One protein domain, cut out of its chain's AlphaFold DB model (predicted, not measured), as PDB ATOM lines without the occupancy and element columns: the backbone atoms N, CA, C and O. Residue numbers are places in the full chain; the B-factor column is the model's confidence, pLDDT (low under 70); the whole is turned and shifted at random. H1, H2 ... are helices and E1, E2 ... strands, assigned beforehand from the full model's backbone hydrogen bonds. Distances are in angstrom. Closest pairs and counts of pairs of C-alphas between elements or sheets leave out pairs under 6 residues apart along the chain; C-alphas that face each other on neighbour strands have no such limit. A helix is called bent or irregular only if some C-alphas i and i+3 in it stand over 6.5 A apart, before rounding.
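This is residues 4 to 51, 113 to 126 and 180 to 275 of the 283 residues of an uncharacterized protein of Photobacterium aphoticum (UniProt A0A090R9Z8). Two twisted sheets of four strands stand partly face to face with their strands crossed, a wedge-like sandwich, and the helical hairpin H1 H2 packs at one end of it. H2 covers E3 and E4 of the first sheet and H1 runs along the long, bent hairpin E6 E7 of the second, while H3 and H4 pack on other parts of that second sheet. The printed part has 158 residues, in the order H1 H2 E1 E2 E3 E4 E5 E6 E7 H3 E8 H4, class mixed. The first sheet runs E1 E2 E3 E4, antiparallel; the second runs E7 E6 E5 E8, mixed. The whole is compact, with a radius of gyration of the C-alphas of 16.3 A and spans of 46 by 38 by 36 A.

Find C-alpha 4 at (-14.601, -13.062, 4.312); from there H1 runs 21.3 A to residue 18. H2, residues 22 to 38, covers 24.7 A. Next come E1, residues 42 to 48, E2, 113 to 116, E3, 120 to 126, E4, 180 to 186, and E5, 190 to 196. E6, residues 201 to 214, is 35.8 A long and bends by 55 degrees at residue 206; E7, 217 to 230, is 37.2 A long and bends by 57 degrees at residue 224. H3 is residues 236 to 246, E8 252 to 255, and H4 261 to 273, ending at C-alpha 273 (-19.966, 6.872, 16.452).

In the first sheet look for N 44 and O 114 at 3.0 A for E1 and E2, N 115 and O 122 at 2.9 A for E2 and E3, and N 123 and O 183 at 2.8 A for E3 and E4. E5 E6 E7 form a meander, each strand the antiparallel neighbour of the one before, with N 194 and O 203 at 2.9 A and N 208 and O 223 at 2.8 A. E8 is parallel to E5, with N 195 and O 254 at 2.9 A; E7, H3, E8 form a split strand-helix-strand unit, E6 and E5 between its strands, with a right-handed crossover. H1 and H2 touch, C-alphas of Val 15 and Ile 25 closest at 6.9 A, at a shallow tilt of 29 degrees, opposite ways. In each helix every O i to N i+4 pair is within hydrogen-bond range.

Residues 52 to 112 and 127 to 179 are not printed; the gaps are 19.3 A between C-alphas 51 and 113 and 4.8 A between C-alphas 126 and 180. Of the links that are printed whole, none is long. The mean pLDDT of the printed part is 76.1, and residues 248 to 275 are among those under 70.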
ATOM      1  N   GLY A   4     -13.418 -12.229   4.099       77.94
ATOM      2  CA  GLY A   4     -14.601 -13.062   4.312       77.94
ATOM      3  C   GLY A   4     -15.877 -12.227   4.365       77.94
ATOM      4  O   GLY A   4     -16.842 -12.525   3.661       77.94
ATOM      5  N   TYR A   5     -15.851 -11.138   5.131       81.19
ATOM      6  CA  TYR A   5     -16.954 -10.188   5.230       81.19
ATOM      7  C   TYR A   5     -17.284  -9.530   3.887       81.19
ATOM      8  O   TYR A   5     -18.449  -9.516   3.495       81.19
ATOM      9  N   GLU A   6     -16.287  -9.021   3.153       83.31
ATOM     10  CA  GLU A   6     -16.538  -8.367   1.858       83.31
ATOM     11  C   GLU A   6     -17.042  -9.360   0.799       83.31
ATOM     12  O   GLU A   6     -17.905  -9.012  -0.007       83.31
ATOM     13  N   LYS A   7     -16.588 -10.622   0.834       85.44
ATOM     14  CA  LYS A   7     -17.123 -11.677  -0.039       85.44
ATOM     15  C   LYS A   7     -18.599 -11.944   0.261       85.44
ATOM     16  O   LYS A   7     -19.429 -11.857  -0.645       85.44
ATOM     17  N   LEU A   8     -18.937 -12.194   1.529       81.88
ATOM     18  CA  LEU A   8     -20.328 -12.392   1.956       81.88
ATOM     19  C   LEU A   8     -21.200 -11.183   1.612       81.88
ATOM     20  O   LEU A   8     -22.326 -11.361   1.165       81.88
ATOM     21  N   LYS A   9     -20.655  -9.968   1.733       84.25
ATOM     22  CA  LYS A   9     -21.313  -8.731   1.311       84.25
ATOM     23  C   LYS A   9     -21.654  -8.704  -0.162       84.25
ATOM     24  O   LYS A   9     -22.797  -8.433  -0.509       84.25
ATOM     25  N   SER A  10     -20.675  -8.966  -1.023       84.19
ATOM     26  CA  SER A  10     -20.907  -8.958  -2.466       84.19
ATOM     27  C   SER A  10     -21.940 -10.002  -2.886       84.19
ATOM     28  O   SER A  10     -22.816  -9.698  -3.692       84.19
ATOM     29  N   GLU A  11     -21.893 -11.197  -2.290       84.88
ATOM     30  CA  GLU A  11     -22.857 -12.263  -2.564       84.88
ATOM     31  C   GLU A  11     -24.257 -11.864  -2.083       84.88
ATOM     32  O   GLU A  11     -25.214 -11.953  -2.849       84.88
ATOM     33  N   TYR A  12     -24.375 -11.335  -0.863       82.12
ATOM     34  CA  TYR A  12     -25.648 -10.879  -0.309       82.12
ATOM     35  C   TYR A  12     -26.276  -9.756  -1.144       82.12
ATOM     36  O   TYR A  12     -27.443  -9.847  -1.512       82.12
ATOM     37  N   VAL A  13     -25.495  -8.734  -1.516       83.06
ATOM     38  CA  VAL A  13     -25.949  -7.644  -2.397       83.06
ATOM     39  C   VAL A  13     -26.435  -8.198  -3.734       83.06
ATOM     40  O   VAL A  13     -27.519  -7.833  -4.173       83.06
ATOM     41  N   SER A  14     -25.697  -9.135  -4.339       84.75
ATOM     42  CA  SER A  14     -26.101  -9.728  -5.617       84.75
ATOM     43  C   SER A  14     -27.425 -10.493  -5.530       84.75
ATOM     44  O   SER A  14     -28.258 -10.369  -6.422       84.75
ATOM     45  N   VAL A  15     -27.666 -11.239  -4.445       82.56
ATOM     46  CA  VAL A  15     -28.924 -11.977  -4.240       82.56
ATOM     47  C   VAL A  15     -30.090 -11.010  -4.088       82.56
ATOM     48  O   VAL A  15     -31.136 -11.205  -4.699       82.56
ATOM     49  N   VAL A  16     -29.881  -9.955  -3.308       80.62
ATOM     50  CA  VAL A  16     -30.876  -8.927  -3.013       80.62
ATOM     51  C   VAL A  16     -31.219  -8.082  -4.253       80.62
ATOM     52  O   VAL A  16     -32.369  -7.686  -4.433       80.62
ATOM     53  N   GLU A  17     -30.247  -7.824  -5.130       79.44
ATOM     54  CA  GLU A  17     -30.459  -7.118  -6.402       79.44
ATOM     55  C   GLU A  17     -31.121  -7.999  -7.474       79.44
ATOM     56  O   GLU A  17     -31.909  -7.496  -8.276       79.44
ATOM     57  N   LEU A  18     -30.815  -9.303  -7.500       79.00
ATOM     58  CA  LEU A  18     -31.334 -10.247  -8.496       79.00
ATOM     59  C   LEU A  18     -32.721 -10.798  -8.151       79.00
ATOM     60  O   LEU A  18     -33.500 -11.084  -9.060       79.00
ATOM     61  N   ASN A  19     -33.040 -10.962  -6.865       66.31
ATOM     62  CA  ASN A  19     -34.276 -11.586  -6.411       66.31
ATOM     63  C   ASN A  19     -34.981 -10.713  -5.368       66.31
ATOM     64  O   ASN A  19     -34.533 -10.555  -4.237       66.31
ATOM     65  N   LEU A  20     -36.147 -10.190  -5.747       65.62
ATOM     66  CA  LEU A  20     -36.983  -9.331  -4.902       65.62
ATOM     67  C   LEU A  20     -37.770 -10.097  -3.816       65.62
ATOM     68  O   LEU A  20     -38.547  -9.472  -3.096       65.62
ATOM     69  N   SER A  21     -37.640 -11.428  -3.711       72.75
ATOM     70  CA  SER A  21     -38.453 -12.252  -2.802       72.75
ATOM     71  C   SER A  21     -37.713 -12.664  -1.527       72.75
ATOM     72  O   SER A  21     -36.556 -13.083  -1.561       72.75
ATOM     73  N   GLU A  22     -38.419 -12.611  -0.398       73.25
ATOM     74  CA  GLU A  22     -37.923 -12.996   0.932       73.25
ATOM     75  C   GLU A  22     -37.454 -14.464   0.985       73.25
ATOM     76  O   GLU A  22     -36.379 -14.749   1.511       73.25
ATOM     77  N   ASP A  23     -38.173 -15.376   0.319       78.56
ATOM     78  CA  ASP A  23     -37.817 -16.802   0.247       78.56
ATOM     79  C   ASP A  23     -36.437 -17.046  -0.391       78.56
ATOM     80  O   ASP A  23     -35.720 -17.982  -0.030       78.56
ATOM     81  N   SER A  24     -36.030 -16.198  -1.342       79.38
ATOM     82  CA  SER A  24     -34.719 -16.326  -1.985       79.38
ATOM     83  C   SER A  24     -33.582 -15.958  -1.028       79.38
ATOM     84  O   SER A  24     -32.562 -16.651  -0.987       79.38
ATOM     85  N   ILE A  25     -33.789 -14.929  -0.202       80.06
ATOM     86  CA  ILE A  25     -32.839 -14.485   0.819       80.06
ATOM     87  C   ILE A  25     -32.730 -15.552   1.914       80.06
ATOM     88  O   ILE A  25     -31.613 -15.911   2.289       80.06
ATOM     89  N   GLU A  26     -33.858 -16.112   2.370       81.94
ATOM     90  CA  GLU A  26     -33.875 -17.244   3.310       81.94
ATOM     91  C   GLU A  26     -33.065 -18.428   2.755       81.94
ATOM     92  O   GLU A  26     -32.152 -18.922   3.416       81.94
ATOM     93  N   SER A  27     -33.311 -18.820   1.499       85.06
ATOM     94  CA  SER A  27     -32.605 -19.943   0.870       85.06
ATOM     95  C   SER A  27     -31.089 -19.728   0.756       85.06
ATOM     96  O   SER A  27     -30.307 -20.671   0.927       85.06
ATOM     97  N   PHE A  28     -30.655 -18.485   0.510       87.25
ATOM     98  CA  PHE A  28     -29.241 -18.118   0.485       87.25
ATOM     99  C   PHE A  28     -28.617 -18.248   1.877       87.25
ATOM    100  O   PHE A  28     -27.564 -18.876   2.018       87.25
ATOM    101  N   VAL A  29     -29.269 -17.717   2.914       85.94
ATOM    102  CA  VAL A  29     -28.784 -17.826   4.298       85.94
ATOM    103  C   VAL A  29     -28.684 -19.295   4.720       85.94
ATOM    104  O   VAL A  29     -27.647 -19.706   5.241       85.94
ATOM    105  N   ASP A  30     -29.691 -20.112   4.406       87.81
ATOM    106  CA  ASP A  30     -29.696 -21.550   4.698       87.81
ATOM    107  C   ASP A  30     -28.606 -22.320   3.943       87.81
ATOM    108  O   ASP A  30     -28.087 -23.328   4.430       87.81
ATOM    109  N   SER A  31     -28.231 -21.877   2.740       89.69
ATOM    110  CA  SER A  31     -27.085 -22.452   2.025       89.69
ATOM    111  C   SER A  31     -25.774 -22.191   2.775       89.69
ATOM    112  O   SER A  31     -25.013 -23.122   3.021       89.69
ATOM    113  N   LYS A  32     -25.560 -20.958   3.251       89.75
ATOM    114  CA  LYS A  32     -24.351 -20.585   3.996       89.75
ATOM    115  C   LYS A  32     -24.274 -21.235   5.364       89.75
ATOM    116  O   LYS A  32     -23.183 -21.545   5.828       89.75
ATOM    117  N   ILE A  33     -25.411 -21.456   6.013       88.19
ATOM    118  CA  ILE A  33     -25.449 -22.199   7.273       88.19
ATOM    119  C   ILE A  33     -24.996 -23.636   7.055       88.19
ATOM    120  O   ILE A  33     -24.150 -24.105   7.809       88.19
ATOM    121  N   ARG A  34     -25.478 -24.299   5.999       89.75
ATOM    122  CA  ARG A  34     -25.040 -25.660   5.659       89.75
ATOM    123  C   ARG A  34     -23.543 -25.736   5.377       89.75
ATOM    124  O   ARG A  34     -22.899 -26.679   5.825       89.75
ATOM    125  N   ASP A  35     -22.976 -24.733   4.708       89.38
ATOM    126  CA  ASP A  35     -21.523 -24.647   4.511       89.38
ATOM    127  C   ASP A  35     -20.781 -24.606   5.863       89.38
ATOM    128  O   ASP A  35     -19.844 -25.371   6.086       89.38
ATOM    129  N   VAL A  36     -21.247 -23.774   6.803       87.31
ATOM    130  CA  VAL A  36     -20.662 -23.670   8.155       87.31
ATOM    131  C   VAL A  36     -20.860 -24.944   8.974       87.31
ATOM    132  O   VAL A  36     -19.964 -25.328   9.722       87.31
ATOM    133  N   GLU A  37     -22.008 -25.608   8.850       87.56
ATOM    134  CA  GLU A  37     -22.284 -26.881   9.522       87.56
ATOM    135  C   GLU A  37     -21.354 -27.993   9.032       87.56
ATOM    136  O   GLU A  37     -20.825 -28.748   9.850       87.56
ATOM    137  N   ASN A  38     -21.082 -28.050   7.727       88.25
ATOM    138  CA  ASN A  38     -20.146 -29.012   7.142       88.25
ATOM    139  C   ASN A  38     -18.695 -28.768   7.589       88.25
ATOM    140  O   ASN A  38     -17.932 -29.718   7.752       88.25
ATOM    141  N   GLU A  39     -18.316 -27.509   7.808       87.62
ATOM    142  CA  GLU A  39     -16.989 -27.114   8.297       87.62
ATOM    143  C   GLU A  39     -16.909 -26.996   9.828       87.62
ATOM    144  O   GLU A  39     -15.918 -26.483  10.362       87.62
ATOM    145  N   SER A  40     -17.955 -27.408  10.547       81.50
ATOM    146  CA  SER A  40     -18.074 -27.111  11.969       81.50
ATOM    147  C   SER A  40     -17.048 -27.866  12.818       81.50
ATOM    148  O   SER A  40     -16.921 -29.088  12.765       81.50
ATOM    149  N   ILE A  41     -16.319 -27.114  13.639       81.56
ATOM    150  CA  ILE A  41     -15.341 -27.637  14.602       81.56
ATOM    151  C   ILE A  41     -15.986 -27.778  15.981       81.56
ATOM    152  O   ILE A  41     -15.702 -28.723  16.715       81.56
ATOM    153  N   LEU A  42     -16.849 -26.825  16.341       82.12
ATOM    154  CA  LEU A  42     -17.503 -26.773  17.639       82.12
ATOM    155  C   LEU A  42     -18.986 -26.448  17.459       82.12
ATOM    156  O   LEU A  42     -19.344 -25.444  16.847       82.12
ATOM    157  N   ASN A  43     -19.837 -27.301  18.025       84.06
ATOM    158  CA  ASN A  43     -21.287 -27.200  17.932       84.06
ATOM    159  C   ASN A  43     -21.888 -27.240  19.328       84.06
ATOM    160  O   ASN A  43     -21.525 -28.099  20.134       84.06
ATOM    161  N   TRP A  44     -22.831 -26.345  19.604       83.56
ATOM    162  CA  TRP A  44     -23.588 -26.408  20.844       83.56
ATOM    163  C   TRP A  44     -25.027 -25.965  20.665       83.56
ATOM    164  O   TRP A  44     -25.328 -24.996  19.968       83.56
ATOM    165  N   ASP A  45     -25.904 -26.670  21.371       84.19
ATOM    166  CA  ASP A  45     -27.328 -26.391  21.421       84.19
ATOM    167  C   ASP A  45     -27.711 -26.096  22.870       84.19
ATOM    168  O   ASP A  45     -27.396 -26.853  23.802       84.19
ATOM    169  N   ILE A  46     -28.354 -24.948  23.069       82.25
ATOM    170  CA  ILE A  46     -28.775 -24.463  24.377       82.25
ATOM    171  C   ILE A  46     -30.250 -24.122  24.312       82.25
ATOM    172  O   ILE A  46     -30.704 -23.296  23.521       82.25
ATOM    173  N   LYS A  47     -30.999 -24.757  25.207       80.38
ATOM    174  CA  LYS A  47     -32.395 -24.437  25.437       80.38
ATOM    175  C   LYS A  47     -32.472 -23.270  26.411       80.38
ATOM    176  O   LYS A  47     -32.110 -23.403  27.579       80.38
ATOM    177  N   TYR A  48     -32.931 -22.127  25.925       74.06
ATOM    178  CA  TYR A  48     -33.133 -20.953  26.752       74.06
ATOM    179  C   TYR A  48     -34.557 -20.944  27.294       74.06
ATOM    180  O   TYR A  48     -35.537 -20.604  26.623       74.06
ATOM    181  N   HIS A  49     -34.651 -21.313  28.563       65.75
ATOM    182  CA  HIS A  49     -35.843 -21.151  29.373       65.75
ATOM    183  C   HIS A  49     -35.889 -19.713  29.895       65.75
ATOM    184  O   HIS A  49     -35.622 -19.470  31.067       65.75
ATOM    185  N   GLY A  50     -36.177 -18.740  29.027       63.81
ATOM    186  CA  GLY A  50     -36.386 -17.359  29.474       63.81
ATOM    187  C   GLY A  50     -37.531 -17.241  30.497       63.81
ATOM    188  O   GLY A  50     -38.168 -18.231  30.880       63.81
ATOM    189  N   GLY A  51     -37.887 -16.005  30.876       60.53
ATOM    190  CA  GLY A  51     -39.038 -15.721  31.760       60.53
ATOM    191  C   GLY A  51     -40.379 -16.302  31.272       60.53
ATOM    192  O   GLY A  51     -41.344 -16.403  32.027       60.53
ATOM    193  N   CYS A 113     -29.066 -22.757  18.637       88.31
ATOM    194  CA  CYS A 113     -28.077 -23.639  18.048       88.31
ATOM    195  C   CYS A 113     -26.952 -22.774  17.493       88.31
ATOM    196  O   CYS A 113     -27.182 -21.879  16.675       88.31
ATOM    197  N   TYR A 114     -25.733 -23.036  17.936       88.06
ATOM    198  CA  TYR A 114     -24.559 -22.330  17.458       88.06
ATOM    199  C   TYR A 114     -23.597 -23.321  16.803       88.06
ATOM    200  O   TYR A 114     -23.396 -24.441  17.290       88.06
ATOM    201  N   ARG A 115     -23.032 -22.917  15.666       90.38
ATOM    202  CA  ARG A 115     -22.112 -23.715  14.848       90.38
ATOM    203  C   ARG A 115     -20.886 -22.866  14.544       90.38
ATOM    204  O   ARG A 115     -21.029 -21.756  14.035       90.38
ATOM    205  N   PHE A 116     -19.696 -23.354  14.867       86.69
ATOM    206  CA  PHE A 116     -18.442 -22.623  14.675       86.69
ATOM    207  C   PHE A 116     -17.624 -23.331  13.615       86.69
ATOM    208  O   PHE A 116     -17.101 -24.418  13.860       86.69
ATOM    209  N   GLY A 117     -17.540 -22.717  12.439       85.94
ATOM    210  CA  GLY A 117     -16.702 -23.180  11.345       85.94
ATOM    211  C   GLY A 117     -15.293 -22.601  11.419       85.94
ATOM    212  O   GLY A 117     -14.868 -21.996  12.406       85.94
ATOM    213  N   ASN A 118     -14.544 -22.755  10.329       82.56
ATOM    214  CA  ASN A 118     -13.172 -22.257  10.251       82.56
ATOM    215  C   ASN A 118     -13.073 -20.740  10.076       82.56
ATOM    216  O   ASN A 118     -12.141 -20.128  10.614       82.56
ATOM    217  N   HIS A 119     -14.016 -20.165   9.328       82.50
ATOM    218  CA  HIS A 119     -13.997 -18.772   8.873       82.50
ATOM    219  C   HIS A 119     -15.198 -17.950   9.365       82.50
ATOM    220  O   HIS A 119     -15.146 -16.717   9.376       82.50
ATOM    221  N   SER A 120     -16.269 -18.616   9.793       86.44
ATOM    222  CA  SER A 120     -17.504 -17.989  10.252       86.44
ATOM    223  C   SER A 120     -18.210 -18.842  11.298       86.44
ATOM    224  O   SER A 120     -17.981 -20.046  11.416       86.44
ATOM    225  N   MET A 121     -19.091 -18.199  12.060       88.88
ATOM    226  CA  MET A 121     -20.031 -18.857  12.957       88.88
ATOM    227  C   MET A 121     -21.462 -18.680  12.451       88.88
ATOM    228  O   MET A 121     -21.819 -17.618  11.938       88.88
ATOM    229  N   ALA A 122     -22.290 -19.705  12.620       90.56
ATOM    230  CA  ALA A 122     -23.720 -19.653  12.370       90.56
ATOM    231  C   ALA A 122     -24.489 -19.691  13.694       90.56
ATOM    232  O   ALA A 122     -24.171 -20.453  14.608       90.56
ATOM    233  N   ILE A 123     -25.504 -18.838  13.783       88.62
ATOM    234  CA  ILE A 123     -26.427 -18.726  14.906       88.62
ATOM    235  C   ILE A 123     -27.817 -19.017  14.369       88.62
ATOM    236  O   ILE A 123     -28.319 -18.299  13.504       88.62
ATOM    237  N   ILE A 124     -28.435 -20.052  14.913       90.25
ATOM    238  CA  ILE A 124     -29.764 -20.512  14.544       90.25
ATOM    239  C   ILE A 124     -30.614 -20.450  15.811       90.25
ATOM    240  O   ILE A 124     -30.217 -20.932  16.869       90.25
ATOM    241  N   MET A 125     -31.774 -19.816  15.729       87.94
ATOM    242  CA  MET A 125     -32.710 -19.673  16.835       87.94
ATOM    243  C   MET A 125     -34.102 -20.046  16.352       87.94
ATOM    244  O   MET A 125     -34.611 -19.468  15.395       87.94
ATOM    245  N   TYR A 126     -34.743 -20.973  17.050       87.19
ATOM    246  CA  TYR A 126     -36.114 -21.365  16.753       87.19
ATOM    247  C   TYR A 126     -36.890 -21.668  18.030       87.19
ATOM    248  O   TYR A 126     -36.316 -21.976  19.075       87.19
ATOM    249  N   CYS A 180     -37.665 -19.697  11.861       81.81
ATOM    250  CA  CYS A 180     -36.269 -19.872  12.211       81.81
ATOM    251  C   CYS A 180     -35.547 -18.553  11.967       81.81
ATOM    252  O   CYS A 180     -35.539 -18.031  10.857       81.81
ATOM    253  N   TYR A 181     -34.945 -18.007  13.015       84.81
ATOM    254  CA  TYR A 181     -34.003 -16.916  12.869       84.81
ATOM    255  C   TYR A 181     -32.618 -17.509  12.653       84.81
ATOM    256  O   TYR A 181     -32.080 -18.193  13.523       84.81
ATOM    257  N   SER A 182     -32.039 -17.206  11.507       86.94
ATOM    258  CA  SER A 182     -30.811 -17.816  11.023       86.94
ATOM    259  C   SER A 182     -29.829 -16.719  10.640       86.94
ATOM    260  O   SER A 182     -30.197 -15.752   9.972       86.94
ATOM    261  N   LYS A 183     -28.574 -16.823  11.088       88.31
ATOM    262  CA  LYS A 183     -27.558 -15.809  10.798       88.31
ATOM    263  C   LYS A 183     -26.154 -16.380  10.721       88.31
ATOM    264  O   LYS A 183     -25.737 -17.110  11.612       88.31
ATOM    265  N   VAL A 184     -25.399 -15.950   9.714       88.25
ATOM    266  CA  VAL A 184     -23.973 -16.262   9.562       88.25
ATOM    267  C   VAL A 184     -23.149 -15.009   9.838       88.25
ATOM    268  O   VAL A 184     -23.439 -13.936   9.313       88.25
ATOM    269  N   ILE A 185     -22.130 -15.139  10.685       87.69
ATOM    270  CA  ILE A 185     -21.232 -14.057  11.091       87.69
ATOM    271  C   ILE A 185     -19.796 -14.516  10.813       87.69
ATOM    272  O   ILE A 185     -19.297 -15.406  11.506       87.69
ATOM    273  N   PRO A 186     -19.114 -13.953   9.807       86.88
ATOM    274  CA  PRO A 186     -17.700 -14.232   9.585       86.88
ATOM    275  C   PRO A 186     -16.830 -13.566  10.662       86.88
ATOM    276  O   PRO A 186     -17.160 -12.488  11.164       86.88
ATOM    277  N   TYR A 187     -15.728 -14.215  11.050       85.50
ATOM    278  CA  TYR A 187     -14.911 -13.759  12.188       85.50
ATOM    279  C   TYR A 187     -14.241 -12.401  11.947       85.50
ATOM    280  O   TYR A 187     -14.026 -11.646  12.890       85.50
ATOM    281  N   ASP A 188     -13.980 -12.045  10.691       83.69
ATOM    282  CA  ASP A 188     -13.406 -10.754  10.295       83.69
ATOM    283  C   ASP A 188     -14.408  -9.581  10.339       83.69
ATOM    284  O   ASP A 188     -14.008  -8.415  10.257       83.69
ATOM    285  N   ALA A 189     -15.704  -9.873  10.487       83.19
ATOM    286  CA  ALA A 189     -16.747  -8.875  10.724       83.19
ATOM    287  C   ALA A 189     -16.937  -8.547  12.209       83.19
ATOM    288  O   ALA A 189     -17.609  -7.561  12.528       83.19
ATOM    289  N   ILE A 190     -16.383  -9.365  13.109       82.94
ATOM    290  CA  ILE A 190     -16.449  -9.143  14.552       82.94
ATOM    291  C   ILE A 190     -15.559  -7.950  14.894       82.94
ATOM    292  O   ILE A 190     -14.437  -7.826  14.418       82.94
ATOM    293  N   LEU A 191     -16.090  -7.037  15.700       74.94
ATOM    294  CA  LEU A 191     -15.405  -5.818  16.127       74.94
ATOM    295  C   LEU A 191     -15.077  -5.830  17.621       74.94
ATOM    296  O   LEU A 191     -14.164  -5.135  18.062       74.94
ATOM    297  N   GLY A 192     -15.828  -6.599  18.407       72.81
ATOM    298  CA  GLY A 192     -15.689  -6.670  19.856       72.81
ATOM    299  C   GLY A 192     -16.344  -7.924  20.412       72.81
ATOM    300  O   GLY A 192     -17.366  -8.369  19.886       72.81
ATOM    301  N   VAL A 193     -15.773  -8.465  21.486       77.88
ATOM    302  CA  VAL A 193     -16.397  -9.521  22.285       77.88
ATOM    303  C   VAL A 193     -16.358  -9.082  23.739       77.88
ATOM    304  O   VAL A 193     -15.304  -8.741  24.259       77.88
ATOM    305  N   THR A 194     -17.502  -9.080  24.404       74.56
ATOM    306  CA  THR A 194     -17.592  -8.781  25.834       74.56
ATOM    307  C   THR A 194     -18.024 -10.033  26.563       74.56
ATOM    308  O   THR A 194     -18.948 -10.722  26.128       74.56
ATOM    309  N   ILE A 195     -17.330 -10.340  27.651       77.38
ATOM    310  CA  ILE A 195     -17.510 -11.572  28.406       77.38
ATOM    311  C   ILE A 195     -18.125 -11.210  29.754       77.38
ATOM    312  O   ILE A 195     -17.546 -10.438  30.516       77.38
ATOM    313  N   ASN A 196     -19.281 -11.795  30.060       76.12
ATOM    314  CA  ASN A 196     -19.848 -11.771  31.402       76.12
ATOM    315  C   ASN A 196     -19.611 -13.138  32.054       76.12
ATOM    316  O   ASN A 196     -20.252 -14.128  31.689       76.12
ATOM    317  N   LYS A 197     -18.687 -13.206  33.020       72.81
ATOM    318  CA  LYS A 197     -18.343 -14.457  33.718       72.81
ATOM    319  C   LYS A 197     -19.430 -14.875  34.703       72.81
ATOM    320  O   LYS A 197     -19.681 -16.068  34.870       72.81
ATOM    321  N   THR A 198     -20.106 -13.903  35.308       72.12
ATOM    322  CA  THR A 198     -21.180 -14.131  36.283       72.12
ATOM    323  C   THR A 198     -22.394 -14.826  35.659       72.12
ATOM    324  O   THR A 198     -22.923 -15.780  36.228       72.12
ATOM    325  N   ARG A 199     -22.824 -14.381  34.472       69.44
ATOM    326  CA  ARG A 199     -23.964 -14.954  33.732       69.44
ATOM    327  C   ARG A 199     -23.566 -15.983  32.677       69.44
ATOM    328  O   ARG A 199     -24.432 -16.696  32.181       69.44
ATOM    329  N   LYS A 200     -22.268 -16.089  32.373       73.81
ATOM    330  CA  LYS A 200     -21.700 -16.962  31.331       73.81
ATOM    331  C   LYS A 200     -22.288 -16.686  29.951       73.81
ATOM    332  O   LYS A 200     -22.630 -17.583  29.179       73.81
ATOM    333  N   GLU A 201     -22.375 -15.402  29.654       79.06
ATOM    334  CA  GLU A 201     -22.893 -14.858  28.408       79.06
ATOM    335  C   GLU A 201     -21.762 -14.125  27.689       79.06
ATOM    336  O   GLU A 201     -20.948 -13.440  28.317       79.06
ATOM    337  N   LEU A 202     -21.706 -14.267  26.367       80.19
ATOM    338  CA  LEU A 202     -20.799 -13.503  25.520       80.19
ATOM    339  C   LEU A 202     -21.609 -12.583  24.613       80.19
ATOM    340  O   LEU A 202     -22.473 -13.033  23.864       80.19
ATOM    341  N   ALA A 203     -21.307 -11.291  24.638       79.81
ATOM    342  CA  ALA A 203     -21.846 -10.337  23.682       79.81
ATOM    343  C   ALA A 203     -20.850 -10.167  22.534       79.81
ATOM    344  O   ALA A 203     -19.736  -9.688  22.739       79.81
ATOM    345  N   VAL A 204     -21.247 -10.552  21.322       82.81
ATOM    346  CA  VAL A 204     -20.427 -10.365  20.119       82.81
ATOM    347  C   VAL A 204     -20.958  -9.176  19.333       82.81
ATOM    348  O   VAL A 204     -22.110  -9.198  18.898       82.81
ATOM    349  N   ILE A 205     -20.120  -8.158  19.129       81.25
ATOM    350  CA  ILE A 205     -20.395  -7.017  18.247       81.25
ATOM    351  C   ILE A 205     -19.825  -7.317  16.871       81.25
ATOM    352  O   ILE A 205     -18.646  -7.647  16.744       81.25
ATOM    353  N   PHE A 206     -20.622  -7.116  15.831       83.56
ATOM    354  CA  PHE A 206     -20.189  -7.337  14.461       83.56
ATOM    355  C   PHE A 206     -20.860  -6.374  13.478       83.56
ATOM    356  O   PHE A 206     -21.916  -5.788  13.741       83.56
ATOM    357  N   LEU A 207     -20.230  -6.213  12.317       81.69
ATOM    358  CA  LEU A 207     -20.832  -5.533  11.176       81.69
ATOM    359  C   LEU A 207     -21.824  -6.468  10.496       81.69
ATOM    360  O   LEU A 207     -21.464  -7.544  10.028       81.69
ATOM    361  N   ASN A 208     -23.077  -6.040  10.454       81.12
ATOM    362  CA  ASN A 208     -24.149  -6.742   9.781       81.12
ATOM    363  C   ASN A 208     -24.539  -6.035   8.485       81.12
ATOM    364  O   ASN A 208     -24.394  -4.819   8.365       81.12
ATOM    365  N   GLN A 209     -25.119  -6.798   7.569       79.50
ATOM    366  CA  GLN A 209     -25.846  -6.262   6.428       79.50
ATOM    367  C   GLN A 209     -27.335  -6.388   6.688       79.50
ATOM    368  O   GLN A 209     -27.805  -7.362   7.277       79.50
ATOM    369  N   ASP A 210     -28.049  -5.351   6.301       77.19
ATOM    370  CA  ASP A 210     -29.495  -5.272   6.381       77.19
ATOM    371  C   ASP A 210     -29.972  -4.621   5.080       77.19
ATOM    372  O   ASP A 210     -29.214  -3.889   4.430       77.19
ATOM    373  N   TYR A 211     -31.198  -4.907   4.669       76.25
ATOM    374  CA  TYR A 211     -31.774  -4.316   3.467       76.25
ATOM    375  C   TYR A 211     -32.992  -3.487   3.834       76.25
ATOM    376  O   TYR A 211     -33.719  -3.761   4.784       76.25
ATOM    377  N   GLY A 212     -33.203  -2.422   3.078       74.38
ATOM    378  CA  GLY A 212     -34.340  -1.546   3.277       74.38
ATOM    379  C   GLY A 212     -34.729  -0.887   1.978       74.38
ATOM    380  O   GLY A 212     -33.911  -0.709   1.073       74.38
ATOM    381  N   VAL A 213     -35.997  -0.511   1.893       72.88
ATOM    382  CA  VAL A 213     -36.503   0.256   0.764       72.88
ATOM    383  C   VAL A 213     -36.236   1.725   1.048       72.88
ATOM    384  O   VAL A 213     -36.835   2.310   1.951       72.88
ATOM    385  N   LYS A 214     -35.326   2.322   0.282       72.81
ATOM    386  CA  LYS A 214     -35.056   3.756   0.311       72.81
ATOM    387  C   LYS A 214     -35.382   4.328  -1.060       72.81
ATOM    388  O   LYS A 214     -34.882   3.848  -2.072       72.81
ATOM    389  N   ASP A 215     -36.269   5.319  -1.094       72.50
ATOM    390  CA  ASP A 215     -36.695   5.987  -2.332       72.50
ATOM    391  C   ASP A 215     -37.246   5.014  -3.398       72.50
ATOM    392  O   ASP A 215     -36.991   5.150  -4.594       72.50
ATOM    393  N   GLY A 216     -37.974   3.977  -2.960       69.81
ATOM    394  CA  GLY A 216     -38.555   2.956  -3.842       69.81
ATOM    395  C   GLY A 216     -37.544   1.975  -4.449       69.81
ATOM    396  O   GLY A 216     -37.937   1.109  -5.227       69.81
ATOM    397  N   LYS A 217     -36.259   2.076  -4.088       70.25
ATOM    398  CA  LYS A 217     -35.215   1.114  -4.448       70.25
ATOM    399  C   LYS A 217     -34.780   0.331  -3.225       70.25
ATOM    400  O   LYS A 217     -34.673   0.862  -2.120       70.25
ATOM    401  N   LEU A 218     -34.529  -0.950  -3.435       69.00
ATOM    402  CA  LEU A 218     -34.036  -1.818  -2.388       69.00
ATOM    403  C   LEU A 218     -32.527  -1.584  -2.253       69.00
ATOM    404  O   LEU A 218     -31.777  -1.691  -3.218       69.00
ATOM    405  N   THR A 219     -32.108  -1.150  -1.069       70.12
ATOM    406  CA  THR A 219     -30.727  -0.758  -0.779       70.12
ATOM    407  C   THR A 219     -30.197  -1.577   0.383       70.12
ATOM    408  O   THR A 219     -30.854  -1.686   1.419       70.12
ATOM    409  N   VAL A 220     -29.002  -2.137   0.212       76.62
ATOM    410  CA  VAL A 220     -28.273  -2.817   1.284       76.62
ATOM    411  C   VAL A 220     -27.456  -1.784   2.045       76.62
ATOM    412  O   VAL A 220     -26.731  -0.984   1.450       76.62
ATOM    413  N   PHE A 221     -27.554  -1.798   3.368       77.25
ATOM    414  CA  PHE A 221     -26.774  -0.932   4.239       77.25
ATOM    415  C   PHE A 221     -26.057  -1.739   5.318       77.25
ATOM    416  O   PHE A 221     -26.477  -2.818   5.730       77.25
ATOM    417  N   GLU A 222     -24.928  -1.198   5.771       75.81
ATOM    418  CA  GLU A 222     -24.180  -1.776   6.878       75.81
ATOM    419  C   GLU A 222     -24.726  -1.257   8.201       75.81
ATOM    420  O   GLU A 222     -24.936  -0.057   8.383       75.81
ATOM    421  N   LYS A 223     -24.905  -2.168   9.149       78.38
ATOM    422  CA  LYS A 223     -25.460  -1.883  10.463       78.38
ATOM    423  C   LYS A 223     -24.620  -2.561  11.524       78.38
ATOM    424  O   LYS A 223     -24.368  -3.761  11.472       78.38
ATOM    425  N   LEU A 224     -24.212  -1.797  12.526       76.12
ATOM    426  CA  LEU A 224     -23.554  -2.358  13.695       76.12
ATOM    427  C   LEU A 224     -24.587  -3.130  14.518       76.12
ATOM    428  O   LEU A 224     -25.576  -2.557  14.969       76.12
ATOM    429  N   SER A 225     -24.376  -4.431  14.668       78.88
ATOM    430  CA  SER A 225     -25.264  -5.318  15.415       78.88
ATOM    431  C   SER A 225     -24.492  -5.990  16.538       78.88
ATOM    432  O   SER A 225     -23.271  -6.131  16.472       78.88
ATOM    433  N   TYR A 226     -25.207  -6.430  17.563       81.31
ATOM    434  CA  TYR A 226     -24.648  -7.310  18.577       81.31
ATOM    435  C   TYR A 226     -25.557  -8.522  18.750       81.31
ATOM    436  O   TYR A 226     -26.756  -8.463  18.463       81.31
ATOM    437  N   LYS A 227     -24.982  -9.642  19.181       83.50
ATOM    438  CA  LYS A 227     -25.742 -10.837  19.540       83.50
ATOM    439  C   LYS A 227     -25.205 -11.417  20.833       83.50
ATOM    440  O   LYS A 227     -23.996 -11.498  21.030       83.50
ATOM    441  N   LEU A 228     -26.136 -11.828  21.681       79.81
ATOM    442  CA  LEU A 228     -25.843 -12.546  22.904       79.81
ATOM    443  C   LEU A 228     -25.731 -14.032  22.606       79.81
ATOM    444  O   LEU A 228     -26.620 -14.651  22.010       79.81
ATOM    445  N   ILE A 229     -24.591 -14.571  22.993       83.12
ATOM    446  CA  ILE A 229     -24.239 -15.967  22.891       83.12
ATOM    447  C   ILE A 229     -24.291 -16.529  24.304       83.12
ATOM    448  O   ILE A 229     -23.470 -16.190  25.156       83.12
ATOM    449  N   TYR A 230     -25.277 -17.381  24.544       80.19
ATOM    450  CA  TYR A 230     -25.353 -18.160  25.770       80.19
ATOM    451  C   TYR A 230     -24.398 -19.338  25.626       80.19
ATOM    452  O   TYR A 230     -24.368 -19.969  24.566       80.19
ATOM    453  N   VAL A 231     -23.612 -19.637  26.659       77.00
ATOM    454  CA  VAL A 231     -22.683 -20.773  26.637       77.00
ATOM    455  C   VAL A 231     -22.886 -21.640  27.871       77.00
ATOM    456  O   VAL A 231     -23.164 -21.162  28.970       77.00
ATOM    457  N   ARG A 232     -22.776 -22.957  27.685       72.19
ATOM    458  CA  ARG A 232     -22.909 -23.929  28.767       72.19
ATOM    459  C   ARG A 232     -21.726 -23.819  29.730       72.19
ATOM    460  O   ARG A 232     -20.591 -23.611  29.316       72.19
ATOM    461  N   ASN A 233     -21.987 -24.064  31.015       68.12
ATOM    462  CA  ASN A 233     -20.997 -23.977  32.094       68.12
ATOM    463  C   ASN A 233     -19.656 -24.671  31.822       68.12
ATOM    464  O   ASN A 233     -18.639 -24.142  32.255       68.12
ATOM    465  N   ASN A 234     -19.661 -25.825  31.151       72.00
ATOM    466  CA  ASN A 234     -18.457 -26.631  30.937       72.00
ATOM    467  C   ASN A 234     -17.678 -26.227  29.676       72.00
ATOM    468  O   ASN A 234     -16.502 -26.554  29.569       72.00
ATOM    469  N   ASP A 235     -18.318 -25.512  28.749       75.25
ATOM    470  CA  ASP A 235     -17.750 -25.173  27.438       75.25
ATOM    471  C   ASP A 235     -17.312 -23.702  27.353       75.25
ATOM    472  O   ASP A 235     -16.693 -23.294  26.375       75.25
ATOM    473  N   PHE A 236     -17.611 -22.902  28.384       75.81
ATOM    474  CA  PHE A 236     -17.363 -21.458  28.420       75.81
ATOM    475  C   PHE A 236     -15.902 -21.092  28.133       75.81
ATOM    476  O   PHE A 236     -15.635 -20.314  27.221       75.81
ATOM    477  N   GLU A 237     -14.960 -21.712  28.848       77.44
ATOM    478  CA  GLU A 237     -13.521 -21.468  28.681       77.44
ATOM    479  C   GLU A 237     -13.055 -21.798  27.251       77.44
ATOM    480  O   GLU A 237     -12.344 -21.015  26.620       77.44
ATOM    481  N   ASN A 238     -13.528 -22.926  26.710       80.00
ATOM    482  CA  ASN A 238     -13.176 -23.399  25.371       80.00
ATOM    483  C   ASN A 238     -13.684 -22.440  24.289       80.00
ATOM    484  O   ASN A 238     -12.971 -22.157  23.327       80.00
ATOM    485  N   VAL A 239     -14.899 -21.909  24.450       77.19
ATOM    486  CA  VAL A 239     -15.483 -20.928  23.524       77.19
ATOM    487  C   VAL A 239     -14.729 -19.605  23.581       77.19
ATOM    488  O   VAL A 239     -14.408 -19.041  22.534       77.19
ATOM    489  N   CYS A 240     -14.406 -19.119  24.781       75.44
ATOM    490  CA  CYS A 240     -13.603 -17.911  24.956       75.44
ATOM    491  C   CYS A 240     -12.233 -18.057  24.283       75.44
ATOM    492  O   CYS A 240     -11.829 -17.184  23.511       75.44
ATOM    493  N   GLN A 241     -11.553 -19.184  24.505       78.88
ATOM    494  CA  GLN A 241     -10.266 -19.471  23.883       78.88
ATOM    495  C   GLN A 241     -10.392 -19.568  22.356       78.88
ATOM    496  O   GLN A 241      -9.611 -18.952  21.633       78.88
ATOM    497  N   PHE A 242     -11.403 -20.270  21.848       80.00
ATOM    498  CA  PHE A 242     -11.636 -20.402  20.412       80.00
ATOM    499  C   PHE A 242     -11.866 -19.043  19.738       80.00
ATOM    500  O   PHE A 242     -11.239 -18.739  18.722       80.00
ATOM    501  N   LEU A 243     -12.710 -18.194  20.330       77.12
ATOM    502  CA  LEU A 243     -12.943 -16.843  19.828       77.12
ATOM    503  C   LEU A 243     -11.670 -15.999  19.895       77.12
ATOM    504  O   LEU A 243     -11.347 -15.353  18.908       77.12
ATOM    505  N   SER A 244     -10.895 -16.061  20.981       74.00
ATOM    506  CA  SER A 244      -9.631 -15.312  21.079       74.00
ATOM    507  C   SER A 244      -8.586 -15.709  20.028       74.00
ATOM    508  O   SER A 244      -7.761 -14.886  19.652       74.00
ATOM    509  N   LEU A 245      -8.623 -16.954  19.536       75.50
ATOM    510  CA  LEU A 245      -7.705 -17.446  18.504       75.50
ATOM    511  C   LEU A 245      -8.145 -17.060  17.087       75.50
ATOM    512  O   LEU A 245      -7.309 -16.929  16.194       75.50
ATOM    513  N   LYS A 246      -9.456 -16.944  16.857       75.12
ATOM    514  CA  LYS A 246     -10.048 -16.705  15.531       75.12
ATOM    515  C   LYS A 246     -10.345 -15.236  15.254       75.12
ATOM    516  O   LYS A 246     -10.400 -14.833  14.092       75.12
ATOM    517  N   VAL A 247     -10.567 -14.457  16.302       73.06
ATOM    518  CA  VAL A 247     -10.886 -13.034  16.240       73.06
ATOM    519  C   VAL A 247      -9.574 -12.247  16.299       73.06
ATOM    520  O   VAL A 247      -8.689 -12.566  17.086       73.06
ATOM    521  N   ASP A 248      -9.416 -11.253  15.420       62.16
ATOM    522  CA  ASP A 248      -8.181 -10.467  15.307       62.16
ATOM    523  C   ASP A 248      -7.778  -9.865  16.669       62.16
ATOM    524  O   ASP A 248      -8.582  -9.223  17.338       62.16
ATOM    525  N   SER A 249      -6.517 -10.050  17.062       50.38
ATOM    526  CA  SER A 249      -5.882  -9.579  18.308       50.38
ATOM    527  C   SER A 249      -6.077  -8.092  18.661       50.38
ATOM    528  O   SER A 249      -5.841  -7.688  19.797       50.38
ATOM    529  N   SER A 250      -6.510  -7.265  17.705       43.97
ATOM    530  CA  SER A 250      -6.885  -5.857  17.915       43.97
ATOM    531  C   SER A 250      -8.264  -5.656  18.572       43.97
ATOM    532  O   SER A 250      -8.616  -4.543  18.985       43.97
ATOM    533  N   ILE A 251      -9.054  -6.721  18.691       55.69
ATOM    534  CA  ILE A 251     -10.425  -6.708  19.195       55.69
ATOM    535  C   ILE A 251     -10.398  -6.769  20.721       55.69
ATOM    536  O   ILE A 251      -9.823  -7.663  21.334       55.69
ATOM    537  N   HIS A 252     -11.016  -5.764  21.341       53.94
ATOM    538  CA  HIS A 252     -11.024  -5.620  22.791       53.94
ATOM    539  C   HIS A 252     -11.955  -6.663  23.407       53.94
ATOM    540  O   HIS A 252     -13.171  -6.598  23.209       53.94
ATOM    541  N   ILE A 253     -11.368  -7.600  24.151       59.72
ATOM    542  CA  ILE A 253     -12.090  -8.478  25.065       59.72
ATOM    543  C   ILE A 253     -12.260  -7.708  26.372       59.72
ATOM    544  O   ILE A 253     -11.289  -7.465  27.084       59.72
ATOM    545  N   GLU A 254     -13.481  -7.259  26.643       64.06
ATOM    546  CA  GLU A 254     -13.816  -6.539  27.874       64.06
ATOM    547  C   GLU A 254     -14.590  -7.477  28.803       64.06
ATOM    548  O   GLU A 254     -15.559  -8.114  28.382       64.06
ATOM    549  N   GLU A 255     -14.139  -7.594  30.049       61.69
ATOM    550  CA  GLU A 255     -14.827  -8.352  31.094       61.69
ATOM    551  C   GLU A 255     -15.679  -7.375  31.917       61.69
ATOM    552  O   GLU A 255     -15.137  -6.522  32.619       61.69
ATOM    553  N   ASP A 256     -17.009  -7.467  31.811       66.00
ATOM    554  CA  ASP A 256     -17.948  -6.676  32.624       66.00
ATOM    555  C   ASP A 256     -19.016  -7.605  33.217       66.00
ATOM    556  O   ASP A 256     -19.934  -8.069  32.535       66.00
ATOM    557  N   ASP A 257     -18.887  -7.882  34.514       60.50
ATOM    558  CA  ASP A 257     -19.819  -8.724  35.269       60.50
ATOM    559  C   ASP A 257     -21.174  -8.043  35.522       60.50
ATOM    560  O   ASP A 257     -22.184  -8.724  35.713       60.50
ATOM    561  N   ASN A 258     -21.231  -6.707  35.451       55.12
ATOM    562  CA  ASN A 258     -22.427  -5.896  35.704       55.12
ATOM    563  C   ASN A 258     -23.083  -5.416  34.397       55.12
ATOM    564  O   ASN A 258     -23.630  -4.311  34.299       55.12
ATOM    565  N   TRP A 259     -22.995  -6.255  33.367       61.91
ATOM    566  CA  TRP A 259     -23.495  -5.960  32.033       61.91
ATOM    567  C   TRP A 259     -25.030  -5.819  32.008       61.91
ATOM    568  O   TRP A 259     -25.777  -6.671  32.493       61.91
ATOM    569  N   CYS A 260     -25.489  -4.721  31.400       56.19
ATOM    570  CA  CYS A 260     -26.880  -4.458  31.045       56.19
ATOM    571  C   CYS A 260     -26.934  -4.087  29.558       56.19
ATOM    572  O   CYS A 260     -26.071  -3.349  29.069       56.19
ATOM    573  N   GLU A 261     -27.945  -4.590  28.848       56.16
ATOM    574  CA  GLU A 261     -28.141  -4.383  27.409       56.16
ATOM    575  C   GLU A 261     -28.089  -2.887  27.032       56.16
ATOM    576  O   GLU A 261     -27.437  -2.511  26.056       56.16
ATOM    577  N   ASP A 262     -28.661  -2.018  27.871       59.44
ATOM    578  CA  ASP A 262     -28.702  -0.564  27.666       59.44
ATOM    579  C   ASP A 262     -27.327   0.110  27.774       59.44
ATOM    580  O   ASP A 262     -26.952   0.920  26.924       59.44
ATOM    581  N   LYS A 263     -26.523  -0.284  28.767       59.16
ATOM    582  CA  LYS A 263     -25.159   0.236  28.973       59.16
ATOM    583  C   LYS A 263     -24.260  -0.114  27.783       59.16
ATOM    584  O   LYS A 263     -23.413   0.675  27.370       59.16
ATOM    585  N   TYR A 264     -24.481  -1.280  27.178       59.12
ATOM    586  CA  TYR A 264     -23.735  -1.707  26.000       59.12
ATOM    587  C   TYR A 264     -24.168  -0.980  24.730       59.12
ATOM    588  O   TYR A 264     -23.313  -0.580  23.943       59.12
ATOM    589  N   ARG A 265     -25.473  -0.728  24.544       59.94
ATOM    590  CA  ARG A 265     -25.962   0.148  23.464       59.94
ATOM    591  C   ARG A 265     -25.294   1.517  23.536       59.94
ATOM    592  O   ARG A 265     -24.883   2.045  22.504       59.94
ATOM    593  N   GLU A 266     -25.125   2.055  24.739       61.56
ATOM    594  CA  GLU A 266     -24.484   3.346  24.963       61.56
ATOM    595  C   GLU A 266     -22.979   3.308  24.649       61.56
ATOM    596  O   GLU A 266     -22.512   4.131  23.859       61.56
ATOM    597  N   ILE A 267     -22.241   2.303  25.146       61.09
ATOM    598  CA  ILE A 267     -20.805   2.100  24.864       61.09
ATOM    599  C   ILE A 267     -20.560   1.878  23.370       61.09
ATOM    600  O   ILE A 267     -19.680   2.510  22.784       61.09
ATOM    601  N   VAL A 268     -21.352   1.016  22.732       61.22
ATOM    602  CA  VAL A 268     -21.267   0.739  21.297       61.22
ATOM    603  C   VAL A 268     -21.595   2.002  20.503       61.22
ATOM    604  O   VAL A 268     -20.844   2.364  19.597       61.22
ATOM    605  N   SER A 269     -22.645   2.739  20.878       61.41
ATOM    606  CA  SER A 269     -22.968   4.003  20.218       61.41
ATOM    607  C   SER A 269     -21.842   5.023  20.382       61.41
ATOM    608  O   SER A 269     -21.411   5.610  19.401       61.41
ATOM    609  N   HIS A 270     -21.283   5.198  21.577       57.28
ATOM    610  CA  HIS A 270     -20.300   6.239  21.851       57.28
ATOM    611  C   HIS A 270     -18.931   5.913  21.234       57.28
ATOM    612  O   HIS A 270     -18.283   6.772  20.631       57.28
ATOM    613  N   LYS A 271     -18.500   4.650  21.330       57.56
ATOM    614  CA  LYS A 271     -17.196   4.177  20.842       57.56
ATOM    615  C   LYS A 271     -17.167   4.050  19.318       57.56
ATOM    616  O   LYS A 271     -16.161   4.405  18.711       57.56
ATOM    617  N   TYR A 272     -18.272   3.638  18.686       56.78
ATOM    618  CA  TYR A 272     -18.331   3.441  17.231       56.78
ATOM    619  C   TYR A 272     -18.924   4.623  16.446       56.78
ATOM    620  O   TYR A 272     -18.654   4.740  15.253       56.78
ATOM    621  N   LYS A 273     -19.616   5.580  17.083       52.78
ATOM    622  CA  LYS A 273     -19.966   6.872  16.452       52.78
ATOM    623  C   LYS A 273     -18.720   7.720  16.161       52.78
ATOM    624  O   LYS A 273     -18.704   8.453  15.177       52.78
ATOM    625  N   LYS A 274     -17.628   7.530  16.919       48.72
ATOM    626  CA  LYS A 274     -16.288   8.065  16.593       48.72
ATOM    627  C   LYS A 274     -15.700   7.519  15.282       48.72
ATOM    628  O   LYS A 274     -14.828   8.162  14.715       48.72
ATOM    629  N   LEU A 275     -16.181   6.374  14.786       48.91
ATOM    630  CA  LEU A 275     -15.755   5.769  13.517       48.91
ATOM    631  C   LEU A 275     -16.610   6.220  12.314       48.91
ATOM    632  O   LEU A 275     -16.451   5.686  11.220       48.91
TER     633      LEU A 275